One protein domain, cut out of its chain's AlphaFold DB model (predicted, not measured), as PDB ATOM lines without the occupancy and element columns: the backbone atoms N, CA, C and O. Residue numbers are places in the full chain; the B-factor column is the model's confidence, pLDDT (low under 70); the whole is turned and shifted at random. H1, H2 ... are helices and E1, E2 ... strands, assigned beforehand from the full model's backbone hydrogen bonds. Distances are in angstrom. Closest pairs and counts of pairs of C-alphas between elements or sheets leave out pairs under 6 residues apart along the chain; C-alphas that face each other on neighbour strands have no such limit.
ATOM      1  N   GLN A   5      18.100  20.134  82.338       89.69
ATOM      2  CA  GLN A   5      17.185  21.186  82.783       89.69
ATOM      3  C   GLN A   5      17.265  21.427  84.297       89.69
ATOM      4  O   GLN A   5      17.225  22.580  84.725       89.69
ATOM      5  N   GLN A   6      17.416  20.376  85.111       90.69
ATOM      6  CA  GLN A   6      17.606  20.521  86.558       90.69
ATOM      7  C   GLN A   6      18.937  21.205  86.877       90.69
ATOM      8  O   GLN A   6      18.965  22.110  87.711       90.69
ATOM      9  N   VAL A   7      20.019  20.845  86.176       91.81
ATOM     10  CA  VAL A   7      21.325  21.510  86.323       91.81
ATOM     11  C   VAL A   7      21.236  22.970  85.879       91.81
ATOM     12  O   VAL A   7      21.677  23.864  86.599       91.81
ATOM     13  N   LYS A   8      20.588  23.249  84.744       92.81
ATOM     14  CA  LYS A   8      20.345  24.618  84.267       92.81
ATOM     15  C   LYS A   8      19.570  25.446  85.291       92.81
ATOM     16  O   LYS A   8      19.953  26.576  85.591       92.81
ATOM     17  N   ARG A   9      18.504  24.879  85.865       91.94
ATOM     18  CA  ARG A   9      17.728  25.518  86.934       91.94
ATOM     19  C   ARG A   9      18.606  25.792  88.149       91.94
ATOM     20  O   ARG A   9      18.598  26.904  88.661       91.94
ATOM     21  N   TYR A  10      19.394  24.817  88.580       92.75
ATOM     22  CA  TYR A  10      20.336  24.995  89.678       92.75
ATOM     23  C   TYR A  10      21.312  26.159  89.425       92.75
ATOM     24  O   TYR A  10      21.478  27.013  90.296       92.75
ATOM     25  N   LEU A  11      21.869  26.279  88.215       92.81
ATOM     26  CA  LEU A  11      22.743  27.401  87.851       92.81
ATOM     27  C   LEU A  11      22.018  28.749  87.828       92.81
ATOM     28  O   LEU A  11      22.585  29.750  88.260       92.81
ATOM     29  N   CYS A  12      20.764  28.796  87.373       93.06
ATOM     30  CA  CYS A  12      19.953  30.013  87.462       93.06
ATOM     31  C   CYS A  12      19.892  30.518  88.910       93.06
ATOM     32  O   CYS A  12      20.111  31.699  89.174       93.06
ATOM     33  N   TYR A  13      19.645  29.611  89.854       91.81
ATOM     34  CA  TYR A  13      19.549  29.941  91.271       91.81
ATOM     35  C   TYR A  13      20.921  30.357  91.819       91.81
ATOM     36  O   TYR A  13      21.017  31.345  92.540       91.81
ATOM     37  N   TRP A  14      21.990  29.671  91.409       92.44
ATOM     38  CA  TRP A  14      23.372  30.009  91.756       92.44
ATOM     39  C   TRP A  14      23.739  31.452  91.381       92.44
ATOM     40  O   TRP A  14      24.188  32.223  92.230       92.44
ATOM     41  N   PHE A  15      23.463  31.857  90.138       92.88
ATOM     42  CA  PHE A  15      23.735  33.216  89.666       92.88
ATOM     43  C   PHE A  15      22.857  34.276  90.333       92.88
ATOM     44  O   PHE A  15      23.317  35.390  90.570       92.88
ATOM     45  N   GLN A  16      21.607  33.949  90.673       90.62
ATOM     46  CA  GLN A  16      20.725  34.868  91.402       90.62
ATOM     47  C   GLN A  16      21.212  35.157  92.827       90.62
ATOM     48  O   GLN A  16      20.924  36.227  93.356       90.62
ATOM     49  N   LEU A  17      21.991  34.250  93.422       88.62
ATOM     50  CA  LEU A  17      22.694  34.492  94.686       88.62
ATOM     51  C   LEU A  17      23.978  35.325  94.509       88.62
ATOM     52  O   LEU A  17      24.693  35.556  95.480       88.62
ATOM     53  N   GLY A  18      24.292  35.759  93.283       89.00
ATOM     54  CA  GLY A  18      25.505  36.509  92.953       89.00
ATOM     55  C   GLY A  18      26.765  35.649  92.849       89.00
ATOM     56  O   GLY A  18      27.864  36.193  92.761       89.00
ATOM     57  N   LYS A  19      26.621  34.319  92.863       90.81
ATOM     58  CA  LYS A  19      27.743  33.382  92.773       90.81
ATOM     59  C   LYS A  19      28.110  33.120  91.326       90.81
ATOM     60  O   LYS A  19      27.250  33.079  90.448       90.81
ATOM     61  N   ARG A  20      29.396  32.906  91.085       92.75
ATOM     62  CA  ARG A  20      29.968  32.818  89.745       92.75
ATOM     63  C   ARG A  20      30.307  31.383  89.386       92.75
ATOM     64  O   ARG A  20      30.335  30.481  90.228       92.75
ATOM     65  N   ILE A  21      30.575  31.184  88.105       91.44
ATOM     66  CA  ILE A  21      31.163  29.953  87.586       91.44
ATOM     67  C   ILE A  21      32.591  30.269  87.178       91.44
ATOM     68  O   ILE A  21      32.850  31.299  86.563       91.44
ATOM     69  N   VAL A  22      33.513  29.394  87.540       90.25
ATOM     70  CA  VAL A  22      34.935  29.514  87.250       90.25
ATOM     71  C   VAL A  22      35.257  28.600  86.071       90.25
ATOM     72  O   VAL A  22      34.922  27.421  86.101       90.25
ATOM     73  N   ILE A  23      35.896  29.139  85.037       87.94
ATOM     74  CA  ILE A  23      36.280  28.409  83.820       87.94
ATOM     75  C   ILE A  23      37.793  28.503  83.587       87.94
ATOM     76  O   ILE A  23      38.477  29.325  84.211       87.94
ATOM     77  N   ASN A  24      38.313  27.698  82.654       81.69
ATOM     78  CA  ASN A  24      39.727  27.692  82.255       81.69
ATOM     79  C   ASN A  24      40.666  27.500  83.460       81.69
ATOM     80  O   ASN A  24      41.580  28.302  83.675       81.69
ATOM     81  N   ASN A  25      40.398  26.486  84.291       78.19
ATOM     82  CA  ASN A  25      41.202  26.152  85.475       78.19
ATOM     83  C   ASN A  25      41.439  27.324  86.445       78.19
ATOM     84  O   ASN A  25      42.523  27.466  87.005       78.19
ATOM     85  N   GLY A  26      40.439  28.186  86.644       78.00
ATOM     86  CA  GLY A  26      40.559  29.311  87.580       78.00
ATOM     87  C   GLY A  26      40.866  30.655  86.936       78.00
ATOM     88  O   GLY A  26      40.832  31.674  87.619       78.00
ATOM     89  N   THR A  27      41.147  30.686  85.632       80.75
ATOM     90  CA  THR A  27      41.649  31.900  84.969       80.75
ATOM     91  C   THR A  27      40.538  32.894  84.626       80.75
ATOM     92  O   THR A  27      40.800  34.074  84.396       80.75
ATOM     93  N   SER A  28      39.279  32.457  84.552       86.75
ATOM     94  CA  SER A  28      38.163  33.342  84.205       86.75
ATOM     95  C   SER A  28      36.897  32.988  84.972       86.75
ATOM     96  O   SER A  28      36.716  31.851  85.403       86.75
ATOM     97  N   THR A  29      36.015  33.974  85.143       90.75
ATOM     98  CA  THR A  29      34.721  33.789  85.809       90.75
ATOM     99  C   THR A  29      33.579  34.279  84.932       90.75
ATOM    100  O   THR A  29      33.731  35.247  84.190       90.75
ATOM    101  N   LEU A  30      32.443  33.594  85.016       91.12
ATOM    102  CA  LEU A  30      31.207  33.925  84.322       91.12
ATOM    103  C   LEU A  30      30.147  34.307  85.354       91.12
ATOM    104  O   LEU A  30      29.899  33.563  86.306       91.12
ATOM    105  N   LEU A  31      29.524  35.467  85.150       93.44
ATOM    106  CA  LEU A  31      28.380  35.950  85.917       93.44
ATOM    107  C   LEU A  31      27.489  36.761  84.974       93.44
ATOM    108  O   LEU A  31      27.930  37.823  84.534       93.44
ATOM    109  N   PRO A  32      26.275  36.296  84.648       92.44
ATOM    110  CA  PRO A  32      25.350  37.108  83.877       92.44
ATOM    111  C   PRO A  32      24.901  38.325  84.693       92.44
ATOM    112  O   PRO A  32      24.587  38.204  85.880       92.44
ATOM    113  N   GLN A  33      24.791  39.484  84.051       90.31
ATOM    114  CA  GLN A  33      24.171  40.670  84.637       90.31
ATOM    115  C   GLN A  33      22.676  40.444  84.906       90.31
ATOM    116  O   GLN A  33      22.140  40.916  85.913       90.31
ATOM    117  N   LYS A  34      21.986  39.718  84.019       90.50
ATOM    118  CA  LYS A  34      20.569  39.363  84.181       90.50
ATOM    119  C   LYS A  34      20.383  37.874  83.941       90.50
ATOM    120  O   LYS A  34      20.798  37.375  82.909       90.50
ATOM    121  N   VAL A  35      19.710  37.166  84.849       92.75
ATOM    122  CA  VAL A  35      19.449  35.715  84.708       92.75
ATOM    123  C   VAL A  35      18.075  35.433  84.093       92.75
ATOM    124  O   VAL A  35      17.932  34.574  83.230       92.75
ATOM    125  N   VAL A  36      17.052  36.177  84.524       90.88
ATOM    126  CA  VAL A  36      15.649  35.966  84.137       90.88
ATOM    127  C   VAL A  36      15.087  37.235  83.510       90.88
ATOM    128  O   VAL A  36      15.269  38.339  84.029       90.88
ATOM    129  N   GLU A  37      14.372  37.076  82.402       88.50
ATOM    130  CA  GLU A  37      13.669  38.131  81.686       88.50
ATOM    131  C   GLU A  37      12.194  37.756  81.524       88.50
ATOM    132  O   GLU A  37      11.794  37.097  80.571       88.50
ATOM    133  N   GLY A  38      11.381  38.182  82.495       85.69
ATOM    134  CA  GLY A  38       9.949  37.891  82.509       85.69
ATOM    135  C   GLY A  38       9.668  36.394  82.642       85.69
ATOM    136  O   GLY A  38       9.907  35.806  83.698       85.69
ATOM    137  N   ASP A  39       9.147  35.817  81.564       85.62
ATOM    138  CA  ASP A  39       8.722  34.425  81.410       85.62
ATOM    139  C   ASP A  39       9.825  33.492  80.890       85.62
ATOM    140  O   ASP A  39       9.604  32.289  80.798       85.62
ATOM    141  N   ARG A  40      11.015  34.015  80.565       88.75
ATOM    142  CA  ARG A  40      12.144  33.227  80.043       88.75
ATOM    143  C   ARG A  40      13.472  33.543  80.723       88.75
ATOM    144  O   ARG A  40      13.613  34.531  81.448       88.75
ATOM    145  N   TYR A  41      14.468  32.697  80.484       92.62
ATOM    146  CA  TYR A  41      15.848  33.039  80.805       92.62
ATOM    147  C   TYR A  41      16.335  34.179  79.908       92.62
ATOM    148  O   TYR A  41      15.887  34.323  78.769       92.62
ATOM    149  N   SER A  42      17.242  35.003  80.423       94.00
ATOM    150  CA  SER A  42      17.859  36.046  79.610       94.00
ATOM    151  C   SER A  42      18.734  35.433  78.511       94.00
ATOM    152  O   SER A  42      19.285  34.339  78.658       94.00
ATOM    153  N   TYR A  43      18.932  36.181  77.427       93.19
ATOM    154  CA  TYR A  43      19.863  35.793  76.365       93.19
ATOM    155  C   TYR A  43      21.298  35.598  76.882       93.19
ATOM    156  O   TYR A  43      22.013  34.697  76.450       93.19
ATOM    157  N   GLU A  44      21.716  36.426  77.839       92.94
ATOM    158  CA  GLU A  44      23.043  36.357  78.449       92.94
ATOM    159  C   GLU A  44      23.251  35.044  79.214       92.94
ATOM    160  O   GLU A  44      24.256  34.361  79.013       92.94
ATOM    161  N   PHE A  45      22.273  34.652  80.033       94.56
ATOM    162  CA  PHE A  45      22.312  33.383  80.748       94.56
ATOM    163  C   PHE A  45      22.306  32.196  79.783       94.56
ATOM    164  O   PHE A  45      23.080  31.259  79.966       94.56
ATOM    165  N   GLU A  46      21.479  32.238  78.735       93.62
ATOM    166  CA  GLU A  46      21.442  31.174  77.729       93.62
ATOM    167  C   GLU A  46      22.778  31.020  76.999       93.62
ATOM    168  O   GLU A  46      23.231  29.899  76.775       93.62
ATOM    169  N   ASN A  47      23.460  32.121  76.677       92.38
ATOM    170  CA  ASN A  47      24.785  32.055  76.064       92.38
ATOM    171  C   ASN A  47      25.825  31.438  76.996       92.38
ATOM    172  O   ASN A  47      26.593  30.586  76.557       92.38
ATOM    173  N   ILE A  48      25.827  31.827  78.274       91.94
ATOM    174  CA  ILE A  48      26.705  31.228  79.288       91.94
ATOM    175  C   ILE A  48      26.414  29.731  79.416       91.94
ATOM    176  O   ILE A  48      27.334  28.918  79.406       91.94
ATOM    177  N   TRP A  49      25.138  29.347  79.465       91.94
ATOM    178  CA  TRP A  49      24.725  27.947  79.514       91.94
ATOM    179  C   TRP A  49      25.213  27.155  78.293       91.94
ATOM    180  O   TRP A  49      25.801  26.086  78.439       91.94
ATOM    181  N   GLN A  50      25.036  27.696  77.086       90.38
ATOM    182  CA  GLN A  50      25.532  27.075  75.856       90.38
ATOM    183  C   GLN A  50      27.058  26.958  75.851       90.38
ATOM    184  O   GLN A  50      27.582  25.913  75.473       90.38
ATOM    185  N   GLN A  51      27.765  27.993  76.315       88.88
ATOM    186  CA  GLN A  51      29.218  27.982  76.437       88.88
ATOM    187  C   GLN A  51      29.678  26.854  77.369       88.88
ATOM    188  O   GLN A  51      30.531  26.060  76.984       88.88
ATOM    189  N   ILE A  52      29.057  26.729  78.541       87.62
ATOM    190  CA  ILE A  52      29.353  25.692  79.537       87.62
ATOM    191  C   ILE A  52      29.139  24.281  78.983       87.62
ATOM    192  O   ILE A  52      29.983  23.414  79.188       87.62
ATOM    193  N   ILE A  53      28.029  24.034  78.277       85.94
ATOM    194  CA  ILE A  53      27.762  22.705  77.703       85.94
ATOM    195  C   ILE A  53      28.722  22.392  76.546       85.94
ATOM    196  O   ILE A  53      29.030  21.220  76.320       85.94
ATOM    197  N   SER A  54      29.151  23.422  75.803       81.69
ATOM    198  CA  SER A  54      30.043  23.290  74.644       81.69
ATOM    199  C   SER A  54      31.519  23.109  75.003       81.69
ATOM    200  O   SER A  54      32.252  22.487  74.237       81.69
ATOM    201  N   LEU A  55      31.953  23.657  76.141       74.75
ATOM    202  CA  LEU A  55      33.291  23.455  76.687       74.75
ATOM    203  C   LEU A  55      33.449  22.005  77.157       74.75
ATOM    204  O   LEU A  55      32.468  21.323  77.468       74.75
ATOM    205  N   GLU A  56      34.693  21.532  77.253       67.81
ATOM    206  CA  GLU A  56      34.985  20.285  77.956       67.81
ATOM    207  C   GLU A  56      34.530  20.447  79.413       67.81
ATOM    208  O   GLU A  56      35.150  21.138  80.220       67.81
ATOM    209  N   ARG A  57      33.371  19.856  79.723       67.00
ATOM    210  CA  ARG A  57      32.550  20.103  80.923       67.00
ATOM    211  C   ARG A  57      33.303  19.946  82.260       67.00
ATOM    212  O   ARG A  57      32.798  20.392  83.290       67.00
ATOM    213  N   GLY A  58      34.481  19.318  82.242       64.38
ATOM    214  CA  GLY A  58      35.370  19.124  83.390       64.38
ATOM    215  C   GLY A  58      36.117  20.379  83.854       64.38
ATOM    216  O   GLY A  58      36.543  20.418  85.003       64.38
ATOM    217  N   ASP A  59      36.206  21.429  83.030       78.94
ATOM    218  CA  ASP A  59      36.967  22.647  83.367       78.94
ATOM    219  C   ASP A  59      36.097  23.796  83.910       78.94
ATOM    220  O   ASP A  59      36.574  24.920  84.101       78.94
ATOM    221  N   CYS A  60      34.806  23.533  84.148       87.25
ATOM    222  CA  CYS A  60      33.845  24.508  84.663       87.25
ATOM    223  C   CYS A  60      33.446  24.163  86.104       87.25
ATOM    224  O   CYS A  60      32.757  23.168  86.332       87.25
ATOM    225  N   TYR A  61      33.816  25.014  87.059       89.56
ATOM    226  CA  TYR A  61      33.613  24.822  88.497       89.56
ATOM    227  C   TYR A  61      32.618  25.837  89.058       89.56
ATOM    228  O   TYR A  61      32.560  26.981  88.602       89.56
ATOM    229  N   LEU A  62      31.865  25.462  90.091       89.44
ATOM    230  CA  LEU A  62      31.057  26.436  90.833       89.44
ATOM    231  C   LEU A  62      31.924  27.157  91.872       89.44
ATOM    232  O   LEU A  62      32.603  26.506  92.671       89.44
ATOM    233  N   GLU A  63      31.867  28.490  91.899       87.38
ATOM    234  CA  GLU A  63      32.621  29.316  92.854       87.38
ATOM    235  C   GLU A  63      32.328  28.915  94.311       87.38
ATOM    236  O   GLU A  63      31.187  28.937  94.754       87.38
ATOM    237  N   GLY A  64      33.364  28.572  95.080       81.88
ATOM    238  CA  GLY A  64      33.203  28.162  96.482       81.88
ATOM    239  C   GLY A  64      32.877  26.678  96.677       81.88
ATOM    240  O   GLY A  64      32.614  26.257  97.802       81.88
ATOM    241  N   THR A  65      32.933  25.871  95.616       85.25
ATOM    242  CA  THR A  65      32.827  24.409  95.705       85.25
ATOM    243  C   THR A  65      33.957  23.716  94.946       85.25
ATOM    244  O   THR A  65      34.710  24.353  94.213       85.25
ATOM    245  N   THR A  66      34.062  22.397  95.104       82.06
ATOM    246  CA  THR A  66      34.975  21.555  94.315       82.06
ATOM    247  C   THR A  66      34.271  20.831  93.169       82.06
ATOM    248  O   THR A  66      34.924  20.073  92.461       82.06
ATOM    249  N   GLN A  67      32.954  21.005  93.017       85.25
ATOM    250  CA  GLN A  67      32.178  20.286  92.010       85.25
ATOM    251  C   GLN A  67      32.293  20.965  90.646       85.25
ATOM    252  O   GLN A  67      32.214  22.196  90.538       85.25
ATOM    253  N   THR A  68      32.415  20.150  89.599       88.75
ATOM    254  CA  THR A  68      32.332  20.628  88.214       88.75
ATOM    255  C   THR A  68      30.918  20.499  87.666       88.75
ATOM    256  O   THR A  68      30.121  19.670  88.108       88.75
ATOM    257  N   ILE A  69      30.595  21.291  86.649       89.06
ATOM    258  CA  ILE A  69      29.304  21.180  85.959       89.06
ATOM    259  C   ILE A  69      29.215  19.856  85.193       89.06
ATOM    260  O   ILE A  69      28.139  19.267  85.114       89.06
ATOM    261  N   GLY A  70      30.345  19.354  84.681       86.94
ATOM    262  CA  GLY A  70      30.436  18.023  84.088       86.94
ATOM    263  C   GLY A  70      30.021  16.925  85.057       86.94
ATOM    264  O   GLY A  70      29.204  16.089  84.687       86.94
ATOM    265  N   GLU A  71      30.495  16.981  86.304       87.81
ATOM    266  CA  GLU A  71      30.080  16.039  87.343       87.81
ATOM    267  C   GLU A  71      28.578  16.115  87.607       87.81
ATOM    268  O   GLU A  71      27.930  15.080  87.625       87.81
ATOM    269  N   LEU A  72      27.997  17.311  87.742       88.38
ATOM    270  CA  LEU A  72      26.555  17.469  88.003       88.38
ATOM    271  C   LEU A  72      25.653  16.881  86.910       88.38
ATOM    272  O   LEU A  72      24.482  16.609  87.167       88.38
ATOM    273  N   LEU A  73      26.185  16.712  85.699       88.50
ATOM    274  CA  LEU A  73      25.503  16.090  84.566       88.50
ATOM    275  C   LEU A  73      25.693  14.564  84.521       88.50
ATOM    276  O   LEU A  73      25.085  13.895  83.683       88.50
ATOM    277  N   GLU A  74      26.536  13.993  85.385       87.75
ATOM    278  CA  GLU A  74      26.740  12.550  85.458       87.75
ATOM    279  C   GLU A  74      25.557  11.839  86.133       87.75
ATOM    280  O   GLU A  74      24.974  12.352  87.092       87.75
ATOM    281  N   PRO A  75      25.270  10.580  85.749       85.12
ATOM    282  CA  PRO A  75      24.137   9.828  86.282       85.12
ATOM    283  C   PRO A  75      24.072   9.647  87.797       85.12
ATOM    284  O   PRO A  75      23.000   9.392  88.351       85.12
ATOM    285  N   ARG A  76      25.221   9.743  88.469       86.38
ATOM    286  CA  ARG A  76      25.342   9.551  89.918       86.38
ATOM    287  C   ARG A  76      24.797  10.721  90.738       86.38
ATOM    288  O   ARG A  76      24.626  10.547  91.946       86.38
ATOM    289  N   TRP A  77      24.576  11.873  90.109       88.06
ATOM    290  CA  TRP A  77      24.093  13.075  90.772       88.06
ATOM    291  C   TRP A  77      22.588  13.226  90.634       88.06
ATOM    292  O   TRP A  77      21.999  12.925  89.596       88.06
ATOM    293  N   ASP A  78      21.993  13.741  91.697       89.44
ATOM    294  CA  ASP A  78      20.621  14.207  91.759       89.44
ATOM    295  C   ASP A  78      20.574  15.628  92.304       89.44
ATOM    296  O   ASP A  78      21.480  16.066  93.011       89.44
ATOM    297  N   ILE A  79      19.541  16.375  91.924       90.25
ATOM    298  CA  ILE A  79      19.316  17.734  92.415       90.25
ATOM    299  C   ILE A  79      18.013  17.719  93.195       90.25
ATOM    300  O   ILE A  79      16.930  17.682  92.611       90.25
ATOM    301  N   GLU A  80      18.148  17.779  94.513       89.75
ATOM    302  CA  GLU A  80      17.048  17.660  95.465       89.75
ATOM    303  C   GLU A  80      16.825  18.982  96.213       89.75
ATOM    304  O   GLU A  80      17.757  19.782  96.352       89.75
ATOM    305  N   PRO A  81      15.605  19.263  96.695       89.44
ATOM    306  CA  PRO A  81      15.341  20.461  97.478       89.44
ATOM    307  C   PRO A  81      16.012  20.382  98.855       89.44
ATOM    308  O   PRO A  81      15.939  19.384  99.574       89.44
ATOM    309  N   CYS A  82      16.650  21.476  99.261       88.06
ATOM    310  CA  CYS A  82      17.228  21.634 100.585       88.06
ATOM    311  C   CYS A  82      16.134  21.587 101.656       88.06
ATOM    312  O   CYS A  82      15.254  22.442 101.670       88.06
ATOM    313  N   ALA A  83      16.272  20.711 102.653       84.81
ATOM    314  CA  ALA A  83      15.311  20.579 103.755       84.81
ATOM    315  C   ALA A  83      15.083  21.864 104.586       84.81
ATOM    316  O   ALA A  83      14.160  21.917 105.394       84.81
ATOM    317  N   ARG A  84      15.939  22.887 104.443       83.69
ATOM    318  CA  ARG A  84      15.823  24.163 105.171       83.69
ATOM    319  C   ARG A  84      15.176  25.286 104.365       83.69
ATOM    320  O   ARG A  84      14.697  26.236 104.973       83.69
ATOM    321  N   CYS A  85      15.268  25.257 103.038       83.38
ATOM    322  CA  CYS A  85      14.914  26.418 102.212       83.38
ATOM    323  C   CYS A  85      14.463  26.075 100.788       83.38
ATOM    324  O   CYS A  85      14.398  26.971  99.953       83.38
ATOM    325  N   ASP A  86      14.238  24.792 100.494       86.62
ATOM    326  CA  ASP A  86      13.805  24.249  99.199       86.62
ATOM    327  C   ASP A  86      14.721  24.556  98.000       86.62
ATOM    328  O   ASP A  86      14.435  24.179  96.863       86.62
ATOM    329  N   MET A  87      15.870  25.188  98.248       87.25
ATOM    330  CA  MET A  87      16.887  25.457  97.238       87.25
ATOM    331  C   MET A  87      17.415  24.157  96.638       87.25
ATOM    332  O   MET A  87      17.671  23.221  97.391       87.25
ATOM    333  N   PRO A  88      17.643  24.091  95.318       89.56
ATOM    334  CA  PRO A  88      18.207  22.903  94.696       89.56
ATOM    335  C   PRO A  88      19.627  22.637  95.221       89.56
ATOM    336  O   PRO A  88      20.464  23.541  95.235       89.56
ATOM    337  N   VAL A  89      19.900  21.400  95.642       90.44
ATOM    338  CA  VAL A  89      21.195  20.945  96.165       90.44
ATOM    339  C   VAL A  89      21.636  19.679  95.431       90.44
ATOM    340  O   VAL A  89      20.869  18.717  95.370       90.44
ATOM    341  N   PRO A  90      22.873  19.642  94.910       89.50
ATOM    342  CA  PRO A  90      23.456  18.428  94.364       89.50
ATOM    343  C   PRO A  90      23.686  17.354  95.438       89.50
ATOM    344  O   PRO A  90      24.379  17.579  96.434       89.50
ATOM    345  N   MET A  91      23.152  16.160  95.210       87.12
ATOM    346  CA  MET A  91      23.322  14.977  96.049       87.12
ATOM    347  C   MET A  91      23.899  13.825  95.225       87.12
ATOM    348  O   MET A  91      23.558  13.646  94.060       87.12
ATOM    349  N   ILE A  92      24.781  13.032  95.834       85.44
ATOM    350  CA  ILE A  92      25.340  11.825  95.216       85.44
ATOM    351  C   ILE A  92      24.591  10.614  95.768       85.44
ATOM    352  O   ILE A  92      24.577  10.393  96.978       85.44
ATOM    353  N   ASN A  93      24.063   9.766  94.886       72.69
ATOM    354  CA  ASN A  93      23.248   8.593  95.243       72.69
ATOM    355  C   ASN A  93      23.982   7.458  95.990       72.69
ATOM    356  O   ASN A  93      23.396   6.417  96.269       72.69
TER     357      ASN A  93
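This is residues 5 to 93 of the 181 residues of an uncharacterized protein of Symploca sp. SIO1C4 (UniProt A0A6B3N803). The hairpin of E3 and E4 covers one side of helix H1, which lies nearest the middle; helix H2 crosses H1 loosely on another side. A second small hairpin, E1 and E2, lies well away from the first, and long loops and the short helix H3 fill out the rest. The 89 printed residues hold three named helices and four named strands in the order H1, E1, E2, H2, H3, E3, E4. Both sheets, E1 - E2 and E3 - E4, are antiparallel, and the class is mixed, with under half of the residues in named elements. The whole is compact, with a radius of gyration of the C-alphas of 12.7 A and spans of 32 by 32 by 21 A.

E3, residues 77 to 81, is 13.3 A long, and E4, residues 88 to 92, ends at C-alpha 92 (25.340, 11.825, 95.216). H1, residues 5 to 16, begins at C-alpha 5 (17.185, 21.186, 82.783) and is 16.6 A long. H2, residues 43 to 54, is 16.2 A long. E1 is residues 21 to 23, E2 28 to 30 and H3 69 to 72.

In the E3 and E4 hairpin, N 78 and O 91 are 2.8 A apart. The closest C-alphas of H1 and E4, Tyr 10 and Pro 88, are 5.8 A apart. H1 and H2 are close but not clearly touching, Lys 8 to Trp 49 being their closest C-alphas at 7.3 A, with a steep tilt of 54 degrees, opposite ways. H1 and H3 are close but not clearly touching, their closest C-alphas, Val 7 and Leu 72, 6.8 A apart. In the E1 and E2 hairpin, N 30 and O 21 are 2.8 A apart. E2 and E3 are apart. In H1 and H2 every O i to N i+4 pair is within hydrogen-bond range; H3 is too short for one.

The farthest C-alphas, Gly 38 and Asn 93, are 34.6 A apart. The printed part has no cut. The links E2 to H2 and H2 to H3 are long. Residues 56 to 58 have pLDDT under 70.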